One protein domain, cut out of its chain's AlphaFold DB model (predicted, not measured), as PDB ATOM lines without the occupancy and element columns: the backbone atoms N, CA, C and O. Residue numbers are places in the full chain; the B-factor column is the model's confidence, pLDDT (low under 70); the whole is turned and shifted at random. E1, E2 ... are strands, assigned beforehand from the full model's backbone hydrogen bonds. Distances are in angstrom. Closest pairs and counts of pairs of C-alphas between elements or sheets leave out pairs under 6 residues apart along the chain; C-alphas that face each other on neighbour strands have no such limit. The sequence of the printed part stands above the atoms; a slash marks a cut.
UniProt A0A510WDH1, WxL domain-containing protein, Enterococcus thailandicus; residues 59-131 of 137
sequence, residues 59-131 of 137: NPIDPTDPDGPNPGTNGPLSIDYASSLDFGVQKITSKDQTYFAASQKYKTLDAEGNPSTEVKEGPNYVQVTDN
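Overview. This is residues 59 to 131 of the 137 residues of the protein "WxL domain-containing protein" of Enterococcus thailandicus (UniProt A0A510WDH1). What shape? With little regular structure, this is a Y: antiparallel sheets E1 - E3 - E4 and E2 - E5 make the arms, and residues 83 to 103 the stem. What is printed? There are 73 residues, 22 in five named strands, E1 to E5 in chain order: all strand, no named helix. How spread? It is loose, with radius of gyration of the C-alphas 15.4 A, spanning 50 by 31 by 20 A.

Along the chain. Which comes first? E1, residues 59 to 61, begins at C-alpha 59 (47.026, 5.131, 10.701). What follows? E2 is residues 77 to 82, 14.5 A long; E3 104 to 108; E4 120 to 122; E5 126 to 130, ending at (31.626, -5.952, 4.105).

Arrangement. What neighbours E3? E1 does, N 59 to O 107 being 2.7 A, and hairpin partner E4, N 120 to O 106 being 2.8 A. And E2? It neighbours E5, N 78 to O 129 being 2.9 A.

Size, cuts and confidence. Which link is tight? E4 to E5 is; the others are long. Any cut? There is none, and no printed residue has pLDDT under 70.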
ATOM      1  N   ASN A  59      45.828   5.827  11.137       96.06
ATOM      2  CA  ASN A  59      47.026   5.131  10.701       96.06
ATOM      3  C   ASN A  59      47.612   4.356  11.889       96.06
ATOM      4  O   ASN A  59      48.205   4.981  12.784       96.06
ATOM      5  N   PRO A  60      47.409   3.030  11.956       96.25
ATOM      6  CA  PRO A  60      47.963   2.203  13.014       96.25
ATOM      7  C   PRO A  60      49.488   2.143  12.949       96.25
ATOM      8  O   PRO A  60      50.092   2.118  11.882       96.25
ATOM      9  N   ILE A  61      50.120   2.103  14.117       96.31
ATOM     10  CA  ILE A  61      51.564   1.926  14.259       96.31
ATOM     11  C   ILE A  61      51.809   0.458  14.601       96.31
ATOM     12  O   ILE A  61      51.263  -0.033  15.593       96.31
ATOM     13  N   ASP A  62      52.620  -0.239  13.807       95.81
ATOM     14  CA  ASP A  62      53.022  -1.610  14.123       95.81
ATOM     15  C   ASP A  62      54.148  -1.583  15.176       95.81
ATOM     16  O   ASP A  62      55.195  -0.973  14.947       95.81
ATOM     17  N   PRO A  63      53.955  -2.191  16.363       93.69
ATOM     18  CA  PRO A  63      54.990  -2.223  17.393       93.69
ATOM     19  C   PRO A  63      56.163  -3.162  17.058       93.69
ATOM     20  O   PRO A  63      57.196  -3.108  17.724       93.69
ATOM     21  N   THR A  64      56.016  -4.026  16.054       92.88
ATOM     22  CA  THR A  64      56.993  -5.043  15.643       92.88
ATOM     23  C   THR A  64      57.701  -4.723  14.326       92.88
ATOM     24  O   THR A  64      58.782  -5.267  14.090       92.88
ATOM     25  N   ASP A  65      57.146  -3.818  13.512       93.88
ATOM     26  CA  ASP A  65      57.697  -3.406  12.219       93.88
ATOM     27  C   ASP A  65      57.777  -1.866  12.102       93.88
ATOM     28  O   ASP A  65      56.747  -1.187  12.143       93.88
ATOM     29  N   PRO A  66      58.980  -1.274  11.955       89.81
ATOM     30  CA  PRO A  66      59.127   0.173  11.804       89.81
ATOM     31  C   PRO A  66      58.525   0.737  10.508       89.81
ATOM     32  O   PRO A  66      58.242   1.937  10.474       89.81
ATOM     33  N   ASP A  67      58.337  -0.082   9.470       92.25
ATOM     34  CA  ASP A  67      57.727   0.343   8.205       92.25
ATOM     35  C   ASP A  67      56.190   0.411   8.300       92.25
ATOM     36  O   ASP A  67      55.528   0.952   7.412       92.25
ATOM     37  N   GLY A  68      55.625  -0.049   9.422       91.25
ATOM     38  CA  GLY A  68      54.195  -0.051   9.697       91.25
ATOM     39  C   GLY A  68      53.528  -1.392   9.379       91.25
ATOM     40  O   GLY A  68      54.185  -2.350   8.975       91.25
ATOM     41  N   PRO A  69      52.209  -1.491   9.607       93.81
ATOM     42  CA  PRO A  69      51.481  -2.725   9.362       93.81
ATOM     43  C   PRO A  69      51.321  -2.986   7.862       93.81
ATOM     44  O   PRO A  69      51.353  -2.070   7.037       93.81
ATOM     45  N   ASN A  70      51.049  -4.242   7.509       91.56
ATOM     46  CA  ASN A  70      50.617  -4.569   6.153       91.56
ATOM     47  C   ASN A  70      49.315  -3.820   5.808       91.56
ATOM     48  O   ASN A  70      48.447  -3.688   6.677       91.56
ATOM     49  N   PRO A  71      49.150  -3.367   4.554       91.88
ATOM     50  CA  PRO A  71      47.917  -2.723   4.122       91.88
ATOM     51  C   PRO A  71      46.731  -3.695   4.182       91.88
ATOM     52  O   PRO A  71      46.904  -4.916   4.084       91.88
ATOM     53  N   GLY A  72      45.525  -3.134   4.292       92.62
ATOM     54  CA  GLY A  72      44.278  -3.890   4.206       92.62
ATOM     55  C   GLY A  72      44.135  -4.649   2.882       92.62
ATOM     56  O   GLY A  72      44.769  -4.335   1.869       92.62
ATOM     57  N   THR A  73      43.301  -5.685   2.882       94.94
ATOM     58  CA  THR A  73      43.057  -6.511   1.694       94.94
ATOM     59  C   THR A  73      42.053  -5.849   0.754       94.94
ATOM     60  O   THR A  73      41.067  -5.287   1.216       94.94
ATOM     61  N   ASN A  74      42.238  -6.007  -0.557       92.94
ATOM     62  CA  ASN A  74      41.240  -5.594  -1.550       92.94
ATOM     63  C   ASN A  74      39.977  -6.469  -1.507       92.94
ATOM     64  O   ASN A  74      40.012  -7.613  -1.040       92.94
ATOM     65  N   GLY A  75      38.915  -5.965  -2.131       91.75
ATOM     66  CA  GLY A  75      37.681  -6.688  -2.400       91.75
ATOM     67  C   GLY A  75      36.523  -6.285  -1.486       91.75
ATOM     68  O   GLY A  75      36.713  -5.611  -0.477       91.75
ATOM     69  N   PRO A  76      35.304  -6.744  -1.804       91.88
ATOM     70  CA  PRO A  76      34.089  -6.296  -1.141       91.88
ATOM     71  C   PRO A  76      33.881  -6.952   0.223       91.88
ATOM     72  O   PRO A  76      32.948  -6.604   0.925       91.88
ATOM     73  N   LEU A  77      34.718  -7.913   0.605       93.19
ATOM     74  CA  LEU A  77      34.848  -8.377   1.979       93.19
ATOM     75  C   LEU A  77      36.334  -8.313   2.318       93.19
ATOM     76  O   LEU A  77      37.101  -9.164   1.861       93.19
ATOM     77  N   SER A  78      36.725  -7.295   3.074       94.38
ATOM     78  CA  SER A  78      38.119  -6.952   3.341       94.38
ATOM     79  C   SER A  78      38.466  -7.100   4.815       94.38
ATOM     80  O   SER A  78      37.650  -6.847   5.696       94.38
ATOM     81  N   ILE A  79      39.708  -7.494   5.091       96.31
ATOM     82  CA  ILE A  79      40.362  -7.210   6.366       96.31
ATOM     83  C   ILE A  79      41.037  -5.855   6.206       96.31
ATOM     84  O   ILE A  79      41.963  -5.720   5.408       96.31
ATOM     85  N   ASP A  80      40.586  -4.874   6.975       95.81
ATOM     86  CA  ASP A  80      41.093  -3.503   6.889       95.81
ATOM     87  C   ASP A  80      42.380  -3.370   7.707       95.81
ATOM     88  O   ASP A  80      43.341  -2.726   7.293       95.81
ATOM     89  N   TYR A  81      42.408  -4.028   8.871       97.19
ATOM     90  CA  TYR A  81      43.549  -4.022   9.775       97.19
ATOM     91  C   TYR A  81      43.501  -5.169  10.789       97.19
ATOM     92  O   TYR A  81      42.428  -5.606  11.212       97.19
ATOM     93  N   ALA A  82      44.677  -5.617  11.227       96.38
ATOM     94  CA  ALA A  82      44.844  -6.519  12.358       96.38
ATOM     95  C   ALA A  82      46.064  -6.103  13.193       96.38
ATOM     96  O   ALA A  82      47.161  -5.953  12.656       96.38
ATOM     97  N   SER A  83      45.877  -5.948  14.505       96.94
ATOM     98  CA  SER A  83      46.954  -5.584  15.431       96.94
ATOM     99  C   SER A  83      48.038  -6.658  15.529       96.94
ATOM    100  O   SER A  83      47.760  -7.809  15.879       96.94
ATOM    101  N   SER A  84      49.292  -6.248  15.345       96.56
ATOM    102  CA  SER A  84      50.462  -6.992  15.819       96.56
ATOM    103  C   SER A  84      50.546  -6.882  17.346       96.56
ATOM    104  O   SER A  84      50.425  -5.796  17.912       96.56
ATOM    105  N   LEU A  85      50.731  -8.010  18.034       96.12
ATOM    106  CA  LEU A  85      50.723  -8.061  19.500       96.12
ATOM    107  C   LEU A  85      52.150  -8.050  20.055       96.12
ATOM    108  O   LEU A  85      52.868  -9.044  19.947       96.12
ATOM    109  N   ASP A  86      52.536  -6.953  20.706       95.75
ATOM    110  CA  ASP A  86      53.805  -6.846  21.430       95.75
ATOM    111  C   ASP A  86      53.611  -7.128  22.927       95.75
ATOM    112  O   ASP A  86      52.861  -6.437  23.610       95.75
ATOM    113  N   PHE A  87      54.299  -8.144  23.448       96.31
ATOM    114  CA  PHE A  87      54.286  -8.513  24.871       96.31
ATOM    115  C   PHE A  87      55.533  -8.028  25.630       96.31
ATOM    116  O   PHE A  87      55.669  -8.297  26.828       96.31
ATOM    117  N   GLY A  88      56.451  -7.339  24.953       94.38
ATOM    118  CA  GLY A  88      57.713  -6.877  25.507       94.38
ATOM    119  C   GLY A  88      58.686  -8.007  25.859       94.38
ATOM    120  O   GLY A  88      58.626  -9.128  25.348       94.38
ATOM    121  N   VAL A  89      59.632  -7.699  26.748       94.56
ATOM    122  CA  VAL A  89      60.711  -8.615  27.145       94.56
ATOM    123  C   VAL A  89      60.436  -9.207  28.520       94.56
ATOM    124  O   VAL A  89      60.573  -8.534  29.542       94.56
ATOM    125  N   GLN A  90      60.154 -10.508  28.553       95.38
ATOM    126  CA  GLN A  90      59.804 -11.224  29.779       95.38
ATOM    127  C   GLN A  90      60.933 -12.155  30.245       95.38
ATOM    128  O   GLN A  90      61.714 -12.683  29.454       95.38
ATOM    129  N   LYS A  91      61.031 -12.378  31.563       94.25
ATOM    130  CA  LYS A  91      62.005 -13.316  32.149       94.25
ATOM    131  C   LYS A  91      61.496 -14.756  32.064       94.25
ATOM    132  O   LYS A  91      60.337 -15.015  32.369       94.25
ATOM    133  N   ILE A  92      62.396 -15.694  31.767       92.38
ATOM    134  CA  ILE A  92      62.104 -17.136  31.811       92.38
ATOM    135  C   ILE A  92      61.811 -17.561  33.257       92.38
ATOM    136  O   ILE A  92      62.540 -17.199  34.182       92.38
ATOM    137  N   THR A  93      60.753 -18.348  33.452       95.62
ATOM    138  CA  THR A  93      60.323 -18.856  34.762       95.62
ATOM    139  C   THR A  93      59.718 -20.254  34.637       95.62
ATOM    140  O   THR A  93      59.222 -20.632  33.581       95.62
ATOM    141  N   SER A  94      59.770 -21.026  35.723       94.88
ATOM    142  CA  SER A  94      59.151 -22.353  35.845       94.88
ATOM    143  C   SER A  94      57.732 -22.321  36.428       94.88
ATOM    144  O   SER A  94      57.147 -23.373  36.672       94.88
ATOM    145  N   LYS A  95      57.197 -21.127  36.705       96.88
ATOM    146  CA  LYS A  95      55.842 -20.911  37.227       96.88
ATOM    147  C   LYS A  95      54.941 -20.353  36.134       96.88
ATOM    148  O   LYS A  95      55.420 -19.585  35.303       96.88
ATOM    149  N   ASP A  96      53.649 -20.631  36.233       96.50
ATOM    150  CA  ASP A  96      52.637 -20.005  35.382       96.50
ATOM    151  C   ASP A  96      52.687 -18.479  35.522       96.50
ATOM    152  O   ASP A  96      52.829 -17.945  36.629       96.50
ATOM    153  N   GLN A  97      52.604 -17.773  34.395       95.50
ATOM    154  CA  GLN A  97      52.568 -16.312  34.316       95.50
ATOM    155  C   GLN A  97      51.512 -15.870  33.309       95.50
ATOM    156  O   GLN A  97      51.232 -16.568  32.336       95.50
ATOM    157  N   THR A  98      50.977 -14.673  33.521       95.81
ATOM    158  CA  THR A  98      50.106 -13.987  32.566       95.81
ATOM    159  C   THR A  98      50.831 -12.754  32.052       95.81
ATOM    160  O   THR A  98      51.317 -11.947  32.845       95.81
ATOM    161  N   TYR A  99      50.897 -12.611  30.732       95.62
ATOM    162  CA  TYR A  99      51.517 -11.473  30.065       95.62
ATOM    163  C   TYR A  99      50.480 -10.780  29.194       95.62
ATOM    164  O   TYR A  99      49.805 -11.423  28.395       95.62
ATOM    165  N   PHE A 100      50.346  -9.473  29.381       95.50
ATOM    166  CA  PHE A 100      49.428  -8.646  28.612       95.50
ATOM    167  C   PHE A 100      50.189  -7.999  27.462       95.50
ATOM    168  O   PHE A 100      51.319  -7.548  27.653       95.50
ATOM    169  N   ALA A 101      49.567  -7.971  26.286       96.75
ATOM    170  CA  ALA A 101      50.092  -7.219  25.160       96.75
ATOM    171  C   ALA A 101      49.980  -5.711  25.435       96.75
ATOM    172  O   ALA A 101      49.081  -5.267  26.157       96.75
ATOM    173  N   ALA A 102      50.878  -4.935  24.840       96.25
ATOM    174  CA  ALA A 102      50.777  -3.488  24.777       96.25
ATOM    175  C   ALA A 102      49.481  -3.056  24.067       96.25
ATOM    176  O   ALA A 102      48.900  -3.806  23.278       96.25
ATOM    177  N   SER A 103      49.021  -1.843  24.374       96.94
ATOM    178  CA  SER A 103      47.919  -1.184  23.669       96.94
ATOM    179  C   SER A 103      48.296  -0.898  22.215       96.94
ATOM    180  O   SER A 103      49.454  -0.600  21.901       96.94
ATOM    181  N   GLN A 104      47.298  -0.928  21.332       97.25
ATOM    182  CA  GLN A 104      47.476  -0.506  19.951       97.25
ATOM    183  C   GLN A 104      47.656   1.009  19.911       97.25
ATOM    184  O   GLN A 104      46.863   1.745  20.500       97.25
ATOM    185  N   LYS A 105      48.665   1.484  19.179       96.62
ATOM    186  CA  LYS A 105      48.894   2.916  18.953       96.62
ATOM    187  C   LYS A 105      48.516   3.300  17.535       96.62
ATOM    188  O   LYS A 105      48.734   2.527  16.604       96.62
ATOM    189  N   TYR A 106      47.965   4.486  17.353       95.69
ATOM    190  CA  TYR A 106      47.566   4.979  16.036       95.69
ATOM    191  C   TYR A 106      47.556   6.502  16.004       95.69
ATOM    192  O   TYR A 106      47.515   7.172  17.037       95.69
ATOM    193  N   LYS A 107      47.614   7.055  14.797       96.06
ATOM    194  CA  LYS A 107      47.498   8.493  14.529       96.06
ATOM    195  C   LYS A 107      46.231   8.739  13.732       96.06
ATOM    196  O   LYS A 107      45.886   7.928  12.886       96.06
ATOM    197  N   THR A 108      45.538   9.840  13.969       95.00
ATOM    198  CA  THR A 108      44.401  10.219  13.113       95.00
ATOM    199  C   THR A 108      44.907  10.696  11.757       95.00
ATOM    200  O   THR A 108      45.962  11.330  11.703       95.00
ATOM    201  N   LEU A 109      44.162  10.437  10.685       94.50
ATOM    202  CA  LEU A 109      44.460  11.002   9.369       94.50
ATOM    203  C   LEU A 109      43.710  12.327   9.159       94.50
ATOM    204  O   LEU A 109      42.601  12.504   9.666       94.50
ATOM    205  N   ASP A 110      44.332  13.272   8.453       91.69
ATOM    206  CA  ASP A 110      43.665  14.485   7.965       91.69
ATOM    207  C   ASP A 110      42.884  14.232   6.660       91.69
ATOM    208  O   ASP A 110      42.826  13.110   6.155       91.69
ATOM    209  N   ALA A 111      42.237  15.273   6.124       88.62
ATOM    210  CA  ALA A 111      41.426  15.166   4.908       88.62
ATOM    211  C   ALA A 111      42.255  14.801   3.662       88.62
ATOM    212  O   ALA A 111      41.712  14.304   2.678       88.62
ATOM    213  N   GLU A 112      43.563  15.043   3.707       90.50
ATOM    214  CA  GLU A 112      44.527  14.718   2.664       90.50
ATOM    215  C   GLU A 112      45.191  13.342   2.882       90.50
ATOM    216  O   GLU A 112      46.033  12.941   2.077       90.50
ATOM    217  N   GLY A 113      44.815  12.613   3.940       89.25
ATOM    218  CA  GLY A 113      45.332  11.283   4.272       89.25
ATOM    219  C   GLY A 113      46.677  11.289   5.003       89.25
ATOM    220  O   GLY A 113      47.311  10.240   5.133       89.25
ATOM    221  N   ASN A 114      47.147  12.438   5.495       93.44
ATOM    222  CA  ASN A 114      48.405  12.518   6.232       93.44
ATOM    223  C   ASN A 114      48.185  12.238   7.725       93.44
ATOM    224  O   ASN A 114      47.219  12.722   8.322       93.44
ATOM    225  N   PRO A 115      49.091  11.487   8.375       93.62
ATOM    226  CA  PRO A 115      48.974  11.185   9.790       93.62
ATOM    227  C   PRO A 115      49.291  12.406  10.658       93.62
ATOM    228  O   PRO A 115      50.289  13.103  10.454       93.62
ATOM    229  N   SER A 116      48.480  12.609  11.692       94.19
ATOM    230  CA  SER A 116      48.683  13.659  12.684       94.19
ATOM    231  C   SER A 116      49.942  13.430  13.535       94.19
ATOM    232  O   SER A 116      50.568  12.365  13.545       94.19
ATOM    233  N   THR A 117      50.357  14.467  14.262       93.44
ATOM    234  CA  THR A 117      51.499  14.382  15.185       93.44
ATOM    235  C   THR A 117      51.137  13.715  16.511       93.44
ATOM    236  O   THR A 117      52.019  13.172  17.178       93.44
ATOM    237  N   GLU A 118      49.859  13.740  16.890       95.06
ATOM    238  CA  GLU A 118      49.353  13.148  18.122       95.06
ATOM    239  C   GLU A 118      49.219  11.629  17.977       95.06
ATOM    240  O   GLU A 118      48.626  11.126  17.025       95.06
ATOM    241  N   VAL A 119      49.766  10.892  18.945       95.81
ATOM    242  CA  VAL A 119      49.613   9.437  19.029       95.81
ATOM    243  C   VAL A 119      48.523   9.125  20.043       95.81
ATOM    244  O   VAL A 119      48.640   9.494  21.211       95.81
ATOM    245  N   LYS A 120      47.491   8.419  19.588       95.25
ATOM    246  CA  LYS A 120      46.427   7.859  20.420       95.25
ATOM    247  C   LYS A 120      46.727   6.398  20.740       95.25
ATOM    248  O   LYS A 120      47.481   5.736  20.024       95.25
ATOM    249  N   GLU A 121      46.126   5.906  21.818       96.06
ATOM    250  CA  GLU A 121      46.202   4.504  22.223       96.06
ATOM    251  C   GLU A 121      44.798   3.926  22.409       96.06
ATOM    252  O   GLU A 121      43.914   4.596  22.943       96.06
ATOM    253  N   GLY A 122      44.623   2.667  22.018       95.31
ATOM    254  CA  GLY A 122      43.364   1.937  22.109       95.31
ATOM    255  C   GLY A 122      43.572   0.428  22.294       95.31
ATOM    256  O   GLY A 122      44.701  -0.037  22.500       95.31
ATOM    257  N   PRO A 123      42.486  -0.362  22.275       96.81
ATOM    258  CA  PRO A 123      42.572  -1.815  22.380       96.81
ATOM    259  C   PRO A 123      43.248  -2.422  21.143       96.81
ATOM    260  O   PRO A 123      43.239  -1.820  20.076       96.81
ATOM    261  N   ASN A 124      43.784  -3.638  21.267       97.31
ATOM    262  CA  ASN A 124      44.156  -4.445  20.100       97.31
ATOM    263  C   ASN A 124      42.889  -4.950  19.401       97.31
ATOM    264  O   ASN A 124      41.945  -5.366  20.080       97.31
ATOM    265  N   TYR A 125      42.861  -4.927  18.069       97.00
ATOM    266  CA  TYR A 125      41.652  -5.235  17.306       97.00
ATOM    267  C   TYR A 125      41.948  -5.871  15.946       97.00
ATOM    268  O   TYR A 125      43.074  -5.870  15.450       97.00
ATOM    269  N   VAL A 126      40.893  -6.432  15.360       97.06
ATOM    270  CA  VAL A 126      40.823  -6.791  13.945       97.06
ATOM    271  C   VAL A 126      39.602  -6.081  13.387       97.06
ATOM    272  O   VAL A 126      38.532  -6.135  13.998       97.06
ATOM    273  N   GLN A 127      39.769  -5.413  12.255       96.62
ATOM    274  CA  GLN A 127      38.699  -4.715  11.558       96.62
ATOM    275  C   GLN A 127      38.434  -5.390  10.213       96.62
ATOM    276  O   GLN A 127      39.362  -5.736   9.480       96.62
ATOM    277  N   VAL A 128      37.153  -5.593   9.922       95.62
ATOM    278  CA  VAL A 128      36.658  -6.225   8.699       95.62
ATOM    279  C   VAL A 128      35.542  -5.354   8.143       95.62
ATOM    280  O   VAL A 128      34.655  -4.956   8.903       95.62
ATOM    281  N   THR A 129      35.555  -5.119   6.835       93.56
ATOM    282  CA  THR A 129      34.494  -4.401   6.126       93.56
ATOM    283  C   THR A 129      33.800  -5.321   5.126       93.56
ATOM    284  O   THR A 129      34.440  -6.092   4.415       93.56
ATOM    285  N   ASP A 130      32.467  -5.244   5.074       93.00
ATOM    286  CA  ASP A 130      31.626  -5.952   4.105       93.00
ATOM    287  C   ASP A 130      30.839  -4.958   3.236       93.00
ATOM    288  O   ASP A 130      29.832  -4.387   3.651       93.00
ATOM    289  N   ASN A 131      31.303  -4.794   2.003       90.31
ATOM    290  CA  ASN A 131      30.743  -3.986   0.925       90.31
ATOM    291  C   ASN A 131      30.096  -4.842  -0.184       90.31
ATOM    292  O   ASN A 131      29.858  -4.345  -1.287       90.31
TER     293      ASN A 131